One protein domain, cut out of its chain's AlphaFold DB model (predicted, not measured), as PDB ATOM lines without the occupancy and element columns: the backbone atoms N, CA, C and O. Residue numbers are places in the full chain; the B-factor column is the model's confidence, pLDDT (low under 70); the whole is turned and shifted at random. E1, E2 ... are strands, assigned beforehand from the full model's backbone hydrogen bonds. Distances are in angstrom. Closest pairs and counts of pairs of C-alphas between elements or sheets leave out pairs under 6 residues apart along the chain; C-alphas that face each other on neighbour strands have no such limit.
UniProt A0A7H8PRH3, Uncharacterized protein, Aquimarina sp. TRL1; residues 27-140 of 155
ATOM      1  N   VAL A  27       5.957  28.694 125.044       93.38
ATOM      2  CA  VAL A  27       6.893  29.770 124.688       93.38
ATOM      3  C   VAL A  27       8.263  29.161 124.403       93.38
ATOM      4  O   VAL A  27       8.788  28.409 125.223       93.38
ATOM      5  N   LEU A  28       8.840  29.476 123.243       95.25
ATOM      6  CA  LEU A  28      10.164  29.000 122.854       95.25
ATOM      7  C   LEU A  28      11.266  29.770 123.585       95.25
ATOM      8  O   LEU A  28      11.189  30.999 123.684       95.25
ATOM      9  N   PRO A  29      12.317  29.074 124.051       94.19
ATOM     10  CA  PRO A  29      13.480  29.732 124.618       94.19
ATOM     11  C   PRO A  29      14.277  30.455 123.525       94.19
ATOM     12  O   PRO A  29      14.277  30.065 122.358       94.19
ATOM     13  N   VAL A  30      15.012  31.492 123.925       95.38
ATOM     14  CA  VAL A  30      15.928  32.223 123.031       95.38
ATOM     15  C   VAL A  30      17.147  31.371 122.659       95.38
ATOM     16  O   VAL A  30      17.695  31.519 121.570       95.38
ATOM     17  N   ILE A  31      17.569  30.466 123.548       94.88
ATOM     18  CA  ILE A  31      18.724  29.583 123.355       94.88
ATOM     19  C   ILE A  31      18.285  28.133 123.563       94.88
ATOM     20  O   ILE A  31      17.644  27.816 124.564       94.88
ATOM     21  N   ILE A  32      18.667  27.262 122.632       95.81
ATOM     22  CA  ILE A  32      18.493  25.810 122.703       95.81
ATOM     23  C   ILE A  32      19.891  25.191 122.762       95.81
ATOM     24  O   ILE A  32      20.612  25.166 121.765       95.81
ATOM     25  N   SER A  33      20.289  24.739 123.951       94.75
ATOM     26  CA  SER A  33      21.600  24.127 124.214       94.75
ATOM     27  C   SER A  33      21.559  22.604 124.321       94.75
ATOM     28  O   SER A  33      22.599  21.977 124.486       94.75
ATOM     29  N   GLU A  34      20.366  22.018 124.254       95.94
ATOM     30  CA  GLU A  34      20.119  20.580 124.326       95.94
ATOM     31  C   GLU A  34      19.095  20.182 123.263       95.94
ATOM     32  O   GLU A  34      18.359  21.025 122.744       95.94
ATOM     33  N   ASN A  35      19.046  18.893 122.928       96.38
ATOM     34  CA  ASN A  35      18.104  18.384 121.936       96.38
ATOM     35  C   ASN A  35      16.663  18.715 122.334       96.38
ATOM     36  O   ASN A  35      16.233  18.442 123.454       96.38
ATOM     37  N   MET A  36      15.906  19.266 121.388       96.19
ATOM     38  CA  MET A  36      14.531  19.691 121.610       96.19
ATOM     39  C   MET A  36      13.655  19.243 120.446       96.19
ATOM     40  O   MET A  36      14.046  19.343 119.282       96.19
ATOM     41  N   ILE A  37      12.453  18.771 120.768       96.38
ATOM     42  CA  ILE A  37      11.443  18.378 119.786       96.38
ATOM     43  C   ILE A  37      10.260  19.337 119.908       96.38
ATOM     44  O   ILE A  37       9.682  19.490 120.987       96.38
ATOM     45  N   LEU A  38       9.907  19.980 118.797       95.62
ATOM     46  CA  LEU A  38       8.660  20.715 118.642       95.62
ATOM     47  C   LEU A  38       7.624  19.755 118.075       95.62
ATOM     48  O   LEU A  38       7.767  19.276 116.951       95.62
ATOM     49  N   THR A  39       6.618  19.451 118.886       95.00
ATOM     50  CA  THR A  39       5.662  18.380 118.619       95.00
ATOM     51  C   THR A  39       4.705  18.742 117.495       95.00
ATOM     52  O   THR A  39       4.353  19.907 117.304       95.00
ATOM     53  N   LYS A  40       4.235  17.735 116.764       93.62
ATOM     54  CA  LYS A  40       3.349  17.912 115.617       93.62
ATOM     55  C   LYS A  40       2.102  18.723 115.955       93.62
ATOM     56  O   LYS A  40       1.599  18.662 117.082       93.62
ATOM     57  N   ASN A  41       1.589  19.455 114.968       93.38
ATOM     58  CA  ASN A  41       0.375  20.270 115.083       93.38
ATOM     59  C   ASN A  41       0.385  21.166 116.332       93.38
ATOM     60  O   ASN A  41      -0.637  21.308 117.005       93.38
ATOM     61  N   THR A  42       1.568  21.688 116.691       94.12
ATOM     62  CA  THR A  42       1.754  22.478 117.905       94.12
ATOM     63  C   THR A  42       2.014  23.944 117.643       94.12
ATOM     64  O   THR A  42       2.922  24.294 116.891       94.12
ATOM     65  N   MET A  43       1.230  24.812 118.288       95.12
ATOM     66  CA  MET A  43       1.483  26.247 118.287       95.12
ATOM     67  C   MET A  43       2.508  26.620 119.359       95.12
ATOM     68  O   MET A  43       2.287  26.425 120.557       95.12
ATOM     69  N   TYR A  44       3.606  27.222 118.916       95.69
ATOM     70  CA  TYR A  44       4.668  27.743 119.761       95.69
ATOM     71  C   TYR A  44       4.765  29.257 119.622       95.69
ATOM     72  O   TYR A  44       4.826  29.783 118.511       95.69
ATOM     73  N   THR A  45       4.818  29.968 120.742       95.50
ATOM     74  CA  THR A  45       5.024  31.419 120.741       95.50
ATOM     75  C   THR A  45       6.515  31.717 120.818       95.50
ATOM     76  O   THR A  45       7.228  31.084 121.589       95.50
ATOM     77  N   PHE A  46       7.000  32.697 120.063       94.88
ATOM     78  CA  PHE A  46       8.386  33.162 120.159       94.88
ATOM     79  C   PHE A  46       8.422  34.679 120.294       94.88
ATOM     80  O   PHE A  46       7.610  35.369 119.683       94.88
ATOM     81  N   GLU A  47       9.375  35.212 121.055       92.62
ATOM     82  CA  GLU A  47       9.582  36.664 121.190       92.62
ATOM     83  C   GLU A  47      10.781  37.152 120.370       92.62
ATOM     84  O   GLU A  47      10.741  38.231 119.772       92.62
ATOM     85  N   ASN A  48      11.819  36.319 120.266       92.00
ATOM     86  CA  ASN A  48      13.086  36.630 119.612       92.00
ATOM     87  C   ASN A  48      13.462  35.560 118.580       92.00
ATOM     88  O   ASN A  48      12.795  34.539 118.428       92.00
ATOM     89  N   ASN A  49      14.548  35.818 117.853       92.88
ATOM     90  CA  ASN A  49      15.232  34.764 117.111       92.88
ATOM     91  C   ASN A  49      15.809  33.733 118.084       92.88
ATOM     92  O   ASN A  49      16.114  34.071 119.228       92.88
ATOM     93  N   ILE A  50      15.957  32.502 117.609       94.75
ATOM     94  CA  ILE A  50      16.374  31.363 118.423       94.75
ATOM     95  C   ILE A  50      17.782  30.962 118.006       94.75
ATOM     96  O   ILE A  50      18.055  30.828 116.815       94.75
ATOM     97  N   THR A  51      18.662  30.749 118.975       92.94
ATOM     98  CA  THR A  51      20.032  30.287 118.736       92.94
ATOM     99  C   THR A  51      20.189  28.853 119.226       92.94
ATOM    100  O   THR A  51      19.805  28.536 120.349       92.94
ATOM    101  N   ILE A  52      20.760  27.986 118.394       92.69
ATOM    102  CA  ILE A  52      20.947  26.559 118.670       92.69
ATOM    103  C   ILE A  52      22.445  26.281 118.765       92.69
ATOM    104  O   ILE A  52      23.180  26.471 117.790       92.69
ATOM    105  N   ILE A  53      22.889  25.837 119.937       90.50
ATOM    106  CA  ILE A  53      24.307  25.742 120.322       90.50
ATOM    107  C   ILE A  53      24.651  24.352 120.863       90.50
ATOM    108  O   ILE A  53      23.764  23.518 121.035       90.50
ATOM    109  N   ASN A  54      25.928  24.116 121.168       89.44
ATOM    110  CA  ASN A  54      26.400  22.920 121.882       89.44
ATOM    111  C   ASN A  54      26.067  21.588 121.181       89.44
ATOM    112  O   ASN A  54      25.795  20.584 121.838       89.44
ATOM    113  N   ASN A  55      26.101  21.561 119.846       89.19
ATOM    114  CA  ASN A  55      25.718  20.398 119.035       89.19
ATOM    115  C   ASN A  55      24.256  19.948 119.233       89.19
ATOM    116  O   ASN A  55      23.918  18.799 118.938       89.19
ATOM    117  N   ALA A  56      23.387  20.833 119.726       92.38
ATOM    118  CA  ALA A  56      21.979  20.523 119.914       92.38
ATOM    119  C   ALA A  56      21.258  20.318 118.575       92.38
ATOM    120  O   ALA A  56      21.539  20.969 117.559       92.38
ATOM    121  N   ILE A  57      20.277  19.420 118.599       92.50
ATOM    122  CA  ILE A  57      19.385  19.138 117.480       92.50
ATOM    123  C   ILE A  57      17.991  19.653 117.828       92.50
ATOM    124  O   ILE A  57      17.330  19.138 118.732       92.50
ATOM    125  N   LEU A  58      17.528  20.645 117.068       95.50
ATOM    126  CA  LEU A  58      16.131  21.062 117.071       95.50
ATOM    127  C   LEU A  58      15.375  20.261 116.012       95.50
ATOM    128  O   LEU A  58      15.598  20.438 114.814       95.50
ATOM    129  N   THR A  59      14.458  19.405 116.449       95.00
ATOM    130  CA  THR A  59      13.535  18.694 115.557       95.00
ATOM    131  C   THR A  59      12.190  19.404 115.558       95.00
ATOM    132  O   THR A  59      11.626  19.656 116.618       95.00
ATOM    133  N   ILE A  60      11.675  19.733 114.379       95.25
ATOM    134  CA  ILE A  60      10.384  20.390 114.183       95.25
ATOM    135  C   ILE A  60       9.497  19.421 113.410       95.25
ATOM    136  O   ILE A  60       9.746  19.155 112.232       95.25
ATOM    137  N   GLU A  61       8.496  18.863 114.079       94.25
ATOM    138  CA  GLU A  61       7.535  17.961 113.447       94.25
ATOM    139  C   GLU A  61       6.536  18.727 112.559       94.25
ATOM    140  O   GLU A  61       6.433  19.957 112.602       94.25
ATOM    141  N   GLU A  62       5.797  17.996 111.725       93.81
ATOM    142  CA  GLU A  62       4.811  18.573 110.808       93.81
ATOM    143  C   GLU A  62       3.716  19.375 111.535       93.81
ATOM    144  O   GLU A  62       3.352  19.096 112.679       93.81
ATOM    145  N   GLY A  63       3.165  20.392 110.872       92.88
ATOM    146  CA  GLY A  63       2.068  21.206 111.405       92.88
ATOM    147  C   GLY A  63       2.434  22.126 112.573       92.88
ATOM    148  O   GLY A  63       1.555  22.787 113.132       92.88
ATOM    149  N   VAL A  64       3.711  22.202 112.965       95.56
ATOM    150  CA  VAL A  64       4.170  23.202 113.934       95.56
ATOM    151  C   VAL A  64       3.892  24.614 113.412       95.56
ATOM    152  O   VAL A  64       4.207  24.959 112.273       95.56
ATOM    153  N   THR A  65       3.322  25.453 114.273       95.25
ATOM    154  CA  THR A  65       2.995  26.846 113.962       95.25
ATOM    155  C   THR A  65       3.713  27.784 114.919       95.25
ATOM    156  O   THR A  65       3.497  27.738 116.129       95.25
ATOM    157  N   PHE A  66       4.533  28.683 114.388       95.56
ATOM    158  CA  PHE A  66       5.202  29.714 115.173       95.56
ATOM    159  C   PHE A  66       4.344  30.975 115.228       95.56
ATOM    160  O   PHE A  66       4.039  31.565 114.195       95.56
ATOM    161  N   LYS A  67       3.968  31.422 116.424       94.56
ATOM    162  CA  LYS A  67       3.154  32.623 116.618       94.56
ATOM    163  C   LYS A  67       3.970  33.761 117.221       94.56
ATOM    164  O   LYS A  67       4.605  33.596 118.261       94.56
ATOM    165  N   ASN A  68       3.882  34.944 116.616       93.56
ATOM    166  CA  ASN A  68       4.335  36.187 117.239       93.56
ATOM    167  C   ASN A  68       3.447  37.368 116.793       93.56
ATOM    168  O   ASN A  68       3.347  37.645 115.596       93.56
ATOM    169  N   PRO A  69       2.833  38.122 117.725       90.50
ATOM    170  CA  PRO A  69       1.903  39.202 117.381       90.50
ATOM    171  C   PRO A  69       2.568  40.370 116.634       90.50
ATOM    172  O   PRO A  69       1.911  41.104 115.903       90.50
ATOM    173  N   LYS A  70       3.882  40.563 116.798       90.38
ATOM    174  CA  LYS A  70       4.633  41.721 116.282       90.38
ATOM    175  C   LYS A  70       5.558  41.378 115.112       90.38
ATOM    176  O   LYS A  70       6.010  42.294 114.411       90.38
ATOM    177  N   LYS A  71       5.873  40.095 114.916       89.62
ATOM    178  CA  LYS A  71       6.896  39.626 113.977       89.62
ATOM    179  C   LYS A  71       6.368  38.496 113.094       89.62
ATOM    180  O   LYS A  71       5.960  37.457 113.590       89.62
ATOM    181  N   ALA A  72       6.459  38.693 111.783       90.75
ATOM    182  CA  ALA A  72       6.096  37.693 110.777       90.75
ATOM    183  C   ALA A  72       7.223  36.691 110.483       90.75
ATOM    184  O   ALA A  72       7.031  35.730 109.750       90.75
ATOM    185  N   SER A  73       8.416  36.918 111.033       91.38
ATOM    186  CA  SER A  73       9.610  36.160 110.678       91.38
ATOM    187  C   SER A  73      10.306  35.589 111.902       91.38
ATOM    188  O   SER A  73      10.585  36.319 112.857       91.38
ATOM    189  N   ILE A  74      10.653  34.311 111.851       93.62
ATOM    190  CA  ILE A  74      11.504  33.654 112.844       93.62
ATOM    191  C   ILE A  74      12.833  33.284 112.192       93.62
ATOM    192  O   ILE A  74      12.862  32.771 111.075       93.62
ATOM    193  N   THR A  75      13.938  33.561 112.879       93.19
ATOM    194  CA  THR A  75      15.270  33.132 112.449       93.19
ATOM    195  C   THR A  75      15.846  32.165 113.471       93.19
ATOM    196  O   THR A  75      15.864  32.476 114.663       93.19
ATOM    197  N   PHE A  76      16.334  31.027 112.990       92.75
ATOM    198  CA  PHE A  76      17.133  30.072 113.742       92.75
ATOM    199  C   PHE A  76      18.605  30.276 113.392       92.75
ATOM    200  O   PHE A  76      19.012  30.054 112.252       92.75
ATOM    201  N   PHE A  77      19.398  30.701 114.365       91.38
ATOM    202  CA  PHE A  77      20.846  30.783 114.250       91.38
ATOM    203  C   PHE A  77      21.466  29.466 114.710       91.38
ATOM    204  O   PHE A  77      21.239  29.037 115.839       91.38
ATOM    205  N   VAL A  78      22.232  28.815 113.841       89.00
ATOM    206  CA  VAL A  78      22.745  27.458 114.070       89.00
ATOM    207  C   VAL A  78      24.263  27.498 114.209       89.00
ATOM    208  O   VAL A  78      24.972  27.807 113.246       89.00
ATOM    209  N   GLU A  79      24.773  27.202 115.404       86.75
ATOM    210  CA  GLU A  79      26.210  27.045 115.657       86.75
ATOM    211  C   GLU A  79      26.780  25.821 114.920       86.75
ATOM    212  O   GLU A  79      26.050  24.929 114.487       86.75
ATOM    213  N   GLY A  80      28.100  25.786 114.734       82.56
ATOM    214  CA  GLY A  80      28.783  24.646 114.131       82.56
ATOM    215  C   GLY A  80      28.538  23.386 114.959       82.56
ATOM    216  O   GLY A  80      28.721  23.399 116.169       82.56
ATOM    217  N   GLY A  81      28.105  22.311 114.298       81.19
ATOM    218  CA  GLY A  81      27.750  21.042 114.944       81.19
ATOM    219  C   GLY A  81      26.281  20.930 115.373       81.19
ATOM    220  O   GLY A  81      25.759  19.817 115.448       81.19
ATOM    221  N   SER A  82      25.578  22.053 115.547       88.06
ATOM    222  CA  SER A  82      24.129  22.091 115.787       88.06
ATOM    223  C   SER A  82      23.323  21.920 114.495       88.06
ATOM    224  O   SER A  82      23.831  22.152 113.390       88.06
ATOM    225  N   LYS A  83      22.050  21.504 114.603       87.81
ATOM    226  CA  LYS A  83      21.191  21.213 113.433       87.81
ATOM    227  C   LYS A  83      19.719  21.552 113.668       87.81
ATOM    228  O   LYS A  83      19.214  21.406 114.781       87.81
ATOM    229  N   VAL A  84      19.020  21.918 112.590       91.69
ATOM    230  CA  VAL A  84      17.552  21.991 112.539       91.69
ATOM    231  C   VAL A  84      17.038  20.923 111.577       91.69
ATOM    232  O   VAL A  84      17.417  20.889 110.407       91.69
ATOM    233  N   VAL A  85      16.154  20.053 112.053       91.62
ATOM    234  CA  VAL A  85      15.483  19.034 111.237       91.62
ATOM    235  C   VAL A  85      14.001  19.374 111.191       91.62
ATOM    236  O   VAL A  85      13.308  19.215 112.190       91.62
ATOM    237  N   ALA A  86      13.516  19.865 110.053       92.56
ATOM    238  CA  ALA A  86      12.140  20.324 109.893       92.56
ATOM    239  C   ALA A  86      11.362  19.377 108.976       92.56
ATOM    240  O   ALA A  86      11.635  19.294 107.783       92.56
ATOM    241  N   SER A  87      10.380  18.670 109.524       91.44
ATOM    242  CA  SER A  87       9.623  17.630 108.821       91.44
ATOM    243  C   SER A  87       8.215  18.099 108.472       91.44
ATOM    244  O   SER A  87       7.248  17.520 108.941       91.44
ATOM    245  N   GLY A  88       8.087  19.173 107.688       88.38
ATOM    246  CA  GLY A  88       6.781  19.645 107.214       88.38
ATOM    247  C   GLY A  88       6.173  18.734 106.143       88.38
ATOM    248  O   GLY A  88       6.905  18.030 105.445       88.38
ATOM    249  N   SER A  89       4.848  18.779 105.997       88.31
ATOM    250  CA  SER A  89       4.110  18.086 104.932       88.31
ATOM    251  C   SER A  89       3.184  19.051 104.185       88.31
ATOM    252  O   SER A  89       2.894  20.148 104.665       88.31
ATOM    253  N   TYR A  90       2.695  18.657 103.007       88.25
ATOM    254  CA  TYR A  90       1.707  19.454 102.270       88.25
ATOM    255  C   TYR A  90       0.393  19.598 103.054       88.25
ATOM    256  O   TYR A  90      -0.232  20.655 103.039       88.25
ATOM    257  N   GLN A  91      -0.017  18.540 103.763       91.00
ATOM    258  CA  GLN A  91      -1.218  18.537 104.597       91.00
ATOM    259  C   GLN A  91      -1.022  19.359 105.875       91.00
ATOM    260  O   GLN A  91      -1.935  20.073 106.283       91.00
ATOM    261  N   ASN A  92       0.163  19.272 106.483       91.75
ATOM    262  CA  ASN A  92       0.503  19.940 107.734       91.75
ATOM    263  C   ASN A  92       1.831  20.707 107.569       91.75
ATOM    264  O   ASN A  92       2.889  20.257 108.032       91.75
ATOM    265  N   PRO A  93       1.816  21.872 106.899       92.94
ATOM    266  CA  PRO A  93       3.022  22.666 106.724       92.94
ATOM    267  C   PRO A  93       3.501  23.251 108.053       92.94
ATOM    268  O   PRO A  93       2.700  23.614 108.915       92.94
ATOM    269  N   ILE A  94       4.814  23.430 108.184       93.94
ATOM    270  CA  ILE A  94       5.378  24.273 109.244       93.94
ATOM    271  C   ILE A  94       5.252  25.731 108.793       93.94
ATOM    272  O   ILE A  94       5.654  26.072 107.674       93.94
ATOM    273  N   SER A  95       4.692  26.593 109.644       93.56
ATOM    274  CA  SER A  95       4.329  27.966 109.266       93.56
ATOM    275  C   SER A  95       4.545  28.990 110.383       93.56
ATOM    276  O   SER A  95       4.793  28.640 111.538       93.56
ATOM    277  N   VAL A  96       4.457  30.275 110.027       94.75
ATOM    278  CA  VAL A  96       4.519  31.403 110.965       94.75
ATOM    279  C   VAL A  96       3.249  32.242 110.835       94.75
ATOM    280  O   VAL A  96       2.871  32.639 109.732       94.75
ATOM    281  N   ILE A  97       2.620  32.549 111.969       92.81
ATOM    282  CA  ILE A  97       1.427  33.395 112.071       92.81
ATOM    283  C   ILE A  97       1.759  34.649 112.878       92.81
ATOM    284  O   ILE A  97       2.423  34.599 113.919       92.81
ATOM    285  N   THR A  98       1.252  35.785 112.409       91.06
ATOM    286  CA  THR A  98       1.399  37.081 113.065       91.06
ATOM    287  C   THR A  98       0.103  37.877 112.991       91.06
ATOM    288  O   THR A  98      -0.696  37.675 112.081       91.06
ATOM    289  N   ASP A  99      -0.085  38.801 113.933       88.38
ATOM    290  CA  ASP A  99      -1.222  39.728 113.925       88.38
ATOM    291  C   ASP A  99      -0.937  40.953 113.032       88.38
ATOM    292  O   ASP A  99      -1.817  41.776 112.774       88.38
ATOM    293  N   LYS A 100       0.299  41.091 112.532       83.31
ATOM    294  CA  LYS A 100       0.617  42.073 111.495       83.31
ATOM    295  C   LYS A 100      -0.078  41.700 110.191       83.31
ATOM    296  O   LYS A 100       0.057  40.583 109.709       83.31
ATOM    297  N   ASN A 101      -0.716  42.684 109.566       76.31
ATOM    298  CA  ASN A 101      -1.228  42.555 108.207       76.31
ATOM    299  C   ASN A 101      -0.052  42.511 107.213       76.31
ATOM    300  O   ASN A 101       0.411  43.548 106.730       76.31
ATOM    301  N   THR A 102       0.520  41.325 107.006       76.00
ATOM    302  CA  THR A 102       1.620  41.100 106.070       76.00
ATOM    303  C   THR A 102       1.548  39.709 105.460       76.00
ATOM    304  O   THR A 102       1.422  38.715 106.167       76.00
ATOM    305  N   ASP A 103       1.718  39.642 104.142       69.38
ATOM    306  CA  ASP A 103       1.702  38.383 103.385       69.38
ATOM    307  C   ASP A 103       3.069  37.676 103.372       69.38
ATOM    308  O   ASP A 103       3.279  36.711 102.639       69.38
ATOM    309  N   ARG A 104       4.050  38.190 104.126       76.44
ATOM    310  CA  ARG A 104       5.464  37.793 104.029       76.44
ATOM    311  C   ARG A 104       6.001  37.220 105.330       76.44
ATOM    312  O   ARG A 104       7.009  37.690 105.858       76.44
ATOM    313  N   SER A 105       5.330  36.193 105.834       87.00
ATOM    314  CA  SER A 105       5.869  35.414 106.938       87.00
ATOM    315  C   SER A 105       7.023  34.532 106.474       87.00
ATOM    316  O   SER A 105       6.922  33.896 105.427       87.00
ATOM    317  N   THR A 106       8.116  34.486 107.238       90.56
ATOM    318  CA  THR A 106       9.308  33.716 106.855       90.56
ATOM    319  C   THR A 106       9.931  32.934 108.006       90.56
ATOM    320  O   THR A 106      10.041  33.398 109.139       90.56
ATOM    321  N   ILE A 107      10.389  31.733 107.687       91.25
ATOM    322  CA  ILE A 107      11.229  30.882 108.517       91.25
ATOM    323  C   ILE A 107      12.618  30.929 107.902       91.25
ATOM    324  O   ILE A 107      12.816  30.462 106.781       91.25
ATOM    325  N   THR A 108      13.575  31.496 108.624       90.56
ATOM    326  CA  THR A 108      14.966  31.571 108.185       90.56
ATOM    327  C   THR A 108      15.828  30.679 109.066       90.56
ATOM    328  O   THR A 108      15.711  30.717 110.287       90.56
ATOM    329  N   VAL A 109      16.718  29.901 108.463       89.25
ATOM    330  CA  VAL A 109      17.771  29.171 109.173       89.25
ATOM    331  C   VAL A 109      19.111  29.669 108.665       89.25
ATOM    332  O   VAL A 109      19.367  29.636 107.463       89.25
ATOM    333  N   THR A 110      19.943  30.160 109.576       85.50
ATOM    334  CA  THR A 110      21.216  30.806 109.268       85.50
ATOM    335  C   THR A 110      22.336  30.147 110.065       85.50
ATOM    336  O   THR A 110      22.262  30.080 111.292       85.50
ATOM    337  N   SER A 111      23.387  29.683 109.387       83.31
ATOM    338  CA  SER A 111      24.610  29.243 110.060       83.31
ATOM    339  C   SER A 111      25.378  30.437 110.624       83.31
ATOM    340  O   SER A 111      25.495  31.476 109.975       83.31
ATOM    341  N   ILE A 112      25.911  30.292 111.838       76.44
ATOM    342  CA  ILE A 112      26.668  31.360 112.520       76.44
ATOM    343  C   ILE A 112      28.133  31.005 112.803       76.44
ATOM    344  O   ILE A 112      28.818  31.743 113.505       76.44
ATOM    345  N   SER A 113      28.645  29.882 112.300       66.94
ATOM    346  CA  SER A 113      29.934  29.376 112.772       66.94
ATOM    347  C   SER A 113      31.160  29.910 112.041       66.94
ATOM    348  O   SER A 113      31.188  29.972 110.820       66.94
ATOM    349  N   GLY A 114      32.181  30.194 112.862       57.62
ATOM    350  CA  GLY A 114      33.618  30.032 112.626       57.62
ATOM    351  C   GLY A 114      34.170  30.508 111.289       57.62
ATOM    352  O   GLY A 114      33.951  29.878 110.269       57.62
ATOM    353  N   LYS A 115      34.984  31.563 111.318       52.78
ATOM    354  CA  LYS A 115      35.827  31.961 110.187       52.78
ATOM    355  C   LYS A 115      36.532  30.740 109.569       52.78
ATOM    356  O   LYS A 115      37.129  29.952 110.297       52.78
ATOM    357  N   ASP A 116      36.463  30.602 108.249       53.06
ATOM    358  CA  ASP A 116      37.282  29.674 107.476       53.06
ATOM    359  C   ASP A 116      38.775  30.010 107.649       53.06
ATOM    360  O   ASP A 116      39.151  30.998 108.289       53.06
ATOM    361  N   MET A 117      39.655  29.200 107.058       51.16
ATOM    362  CA  MET A 117      41.106  29.430 107.105       51.16
ATOM    363  C   MET A 117      41.531  30.791 106.511       51.16
ATOM    364  O   MET A 117      42.646  31.239 106.770       51.16
ATOM    365  N   ASN A 118      40.646  31.464 105.766       61.06
ATOM    366  CA  ASN A 118      40.840  32.792 105.183       61.06
ATOM    367  C   ASN A 118      40.177  33.917 106.001       61.06
ATOM    368  O   ASN A 118      40.212  35.080 105.596       61.06
ATOM    369  N   GLY A 119      39.562  33.613 107.146       56.09
ATOM    370  CA  GLY A 119      38.891  34.605 107.976       56.09
ATOM    371  C   GLY A 119      37.406  34.854 107.648       56.09
ATOM    372  O   GLY A 119      36.809  35.720 108.295       56.09
ATOM    373  N   SER A 120      36.807  34.129 106.697       55.56
ATOM    374  CA  SER A 120      35.398  34.237 106.273       55.56
ATOM    375  C   SER A 120      34.553  33.105 106.841       55.56
ATOM    376  O   SER A 120      34.799  31.944 106.560       55.56
ATOM    377  N   ALA A 121      33.532  33.401 107.642       55.78
ATOM    378  CA  ALA A 121      32.632  32.349 108.119       55.78
ATOM    379  C   ALA A 121      31.876  31.726 106.923       55.78
ATOM    380  O   ALA A 121      31.312  32.497 106.139       55.78
ATOM    381  N   PRO A 122      31.832  30.386 106.754       55.66
ATOM    382  CA  PRO A 122      30.933  29.759 105.795       55.66
ATOM    383  C   PRO A 122      29.489  30.091 106.197       55.66
ATOM    384  O   PRO A 122      28.893  29.509 107.108       55.66
ATOM    385  N   PHE A 123      28.942  31.105 105.532       66.81
ATOM    386  CA  PHE A 123      27.617  31.638 105.799       66.81
ATOM    387  C   PHE A 123      26.614  30.994 104.845       66.81
ATOM    388  O   PHE A 123      26.635  31.228 103.638       66.81
ATOM    389  N   SER A 124      25.723  30.182 105.399       74.12
ATOM    390  CA  SER A 124      24.581  29.604 104.702       74.12
ATOM    391  C   SER A 124      23.310  30.145 105.345       74.12
ATOM    392  O   SER A 124      23.191  30.209 106.570       74.12
ATOM    393  N   SER A 125      22.371  30.594 104.520       83.62
ATOM    394  CA  SER A 125      21.084  31.100 104.983       83.62
ATOM    395  C   SER A 125      19.989  30.620 104.049       83.62
ATOM    396  O   SER A 125      20.039  30.860 102.842       83.62
ATOM    397  N   TYR A 126      19.002  29.941 104.617       84.94
ATOM    398  CA  TYR A 126      17.856  29.396 103.906       84.94
ATOM    399  C   TYR A 126      16.597  30.061 104.438       84.94
ATOM    400  O   TYR A 126      16.437  30.187 105.648       84.94
ATOM    401  N   SER A 127      15.710  30.510 103.550       88.69
ATOM    402  CA  SER A 127      14.460  31.176 103.927       88.69
ATOM    403  C   SER A 127      13.264  30.522 103.251       88.69
ATOM    404  O   SER A 127      13.288  30.257 102.051       88.69
ATOM    405  N   TYR A 128      12.212  30.302 104.031       88.25
ATOM    406  CA  TYR A 128      11.000  29.593 103.640       88.25
ATOM    407  C   TYR A 128       9.779  30.410 104.040       88.25
ATOM    408  O   TYR A 128       9.725  30.909 105.158       88.25
ATOM    409  N   ASN A 129       8.764  30.508 103.182       88.56
ATOM    410  CA  ASN A 129       7.472  31.074 103.601       88.56
ATOM    411  C   ASN A 129       6.690  30.072 104.470       88.56
ATOM    412  O   ASN A 129       6.015  30.432 105.430       88.56
ATOM    413  N   LYS A 130       6.817  28.792 104.116       86.75
ATOM    414  CA  LYS A 130       6.328  27.609 104.826       86.75
ATOM    415  C   LYS A 130       7.210  26.421 104.446       86.75
ATOM    416  O   LYS A 130       7.835  26.448 103.384       86.75
ATOM    417  N   ILE A 131       7.253  25.394 105.285       84.06
ATOM    418  CA  ILE A 131       7.977  24.150 104.993       84.06
ATOM    419  C   ILE A 131       6.936  23.049 104.796       84.06
ATOM    420  O   ILE A 131       6.241  22.681 105.737       84.06
ATOM    421  N   GLU A 132       6.820  22.561 103.561       86.69
ATOM    422  CA  GLU A 132       5.853  21.529 103.139       86.69
ATOM    423  C   GLU A 132       6.500  20.166 102.879       86.69
ATOM    424  O   GLU A 132       5.796  19.198 102.625       86.69
ATOM    425  N   ASN A 133       7.832  20.093 102.918       75.75
ATOM    426  CA  ASN A 133       8.588  18.868 102.693       75.75
ATOM    427  C   ASN A 133       9.639  18.692 103.794       75.75
ATOM    428  O   ASN A 133      10.201  19.695 104.256       75.75
ATOM    429  N   PRO A 134       9.981  17.444 104.165       64.81
ATOM    430  CA  PRO A 134      11.074  17.183 105.085       64.81
ATOM    431  C   PRO A 134      12.372  17.812 104.588       64.81
ATOM    432  O   PRO A 134      12.853  17.516 103.496       64.81
ATOM    433  N   THR A 135      12.923  18.712 105.392       69.00
ATOM    434  CA  THR A 135      14.107  19.498 105.072       69.00
ATOM    435  C   THR A 135      15.075  19.422 106.245       69.00
ATOM    436  O   THR A 135      14.744  19.768 107.381       69.00
ATOM    437  N   ILE A 136      16.297  18.973 105.969       62.78
ATOM    438  CA  ILE A 136      17.397  19.015 106.928       62.78
ATOM    439  C   ILE A 136      18.159  20.316 106.681       62.78
ATOM    440  O   ILE A 136      18.728  20.509 105.607       62.78
ATOM    441  N   LEU A 137      18.162  21.208 107.669       65.12
ATOM    442  CA  LEU A 137      18.845  22.496 107.613       65.12
ATOM    443  C   LEU A 137      20.045  22.437 108.548       65.12
ATOM    444  O   LEU A 137      19.934  22.488 109.775       65.12
ATOM    445  N   ILE A 138      21.205  22.248 107.933       58.53
ATOM    446  CA  ILE A 138      22.471  22.024 108.619       58.53
ATOM    447  C   ILE A 138      23.392  23.211 108.421       58.53
ATOM    448  O   ILE A 138      23.535  23.735 107.321       58.53
ATOM    449  N   ASN A 139      24.081  23.572 109.497       54.88
ATOM    450  CA  ASN A 139      25.321  24.304 109.380       54.88
ATOM    451  C   ASN A 139      26.421  23.303 108.983       54.88
ATOM    452  O   ASN A 139      26.920  22.549 109.825       54.88
ATOM    453  N   THR A 140      26.770  23.240 107.696       46.84
ATOM    454  CA  THR A 140      27.910  22.445 107.217       46.84
ATOM    455  C   THR A 140      29.207  23.177 107.528       46.84
ATOM    456  O   THR A 140      29.847  23.747 106.650       46.84
TER     457      THR A 140
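This is residues 27 to 140 of the 155 residues of an uncharacterized protein of Aquimarina sp. TRL1 (UniProt A0A7H8PRH3). With little regular structure, the chain winds in stacked, three-sided turns like a short solenoid. Sheets E1 E4 E7 E11 and E3 E6 E9 E10, both mixed, form a sandwich, two sheets face to face; the parallel sheet E2 E5 E8 makes the third side, and a loop reaches out from hairpin E9 and E10. The 114 printed residues, all strand by class, hold E1 to E11 in order, with 45 residues in them; the whole is compact, radius of gyration of the C-alphas 13.8 A, spans 43 by 26 by 24 A.

E1 is residues 36 to 38, from C-alpha (14.531, 19.691, 121.610); E2 43 to 45; E3 50 to 52; E4 57 to 60; E5 65 to 67; E6 73 to 78, 16.1 A from first to last C-alpha; E7 83 to 87; E8 95 to 97; E9 106 to 111, 16.3 A; E10 125 to 128; E11 134 to 138, to C-alpha (22.471, 22.024, 108.619).

E4 and E7 are parallel, N 60 to O 85 2.8 A. E7 and E11 are antiparallel, N 86 to O 135 2.9 A. Between the sandwich sheets, the closest C-alphas of E9 and E11 are Val 109 and Leu 137, 6.9 A.

The printed part has no cut. The long link is E9 to E10. Residues 103, 113 to 123 and 134 to 140 have pLDDT under 70.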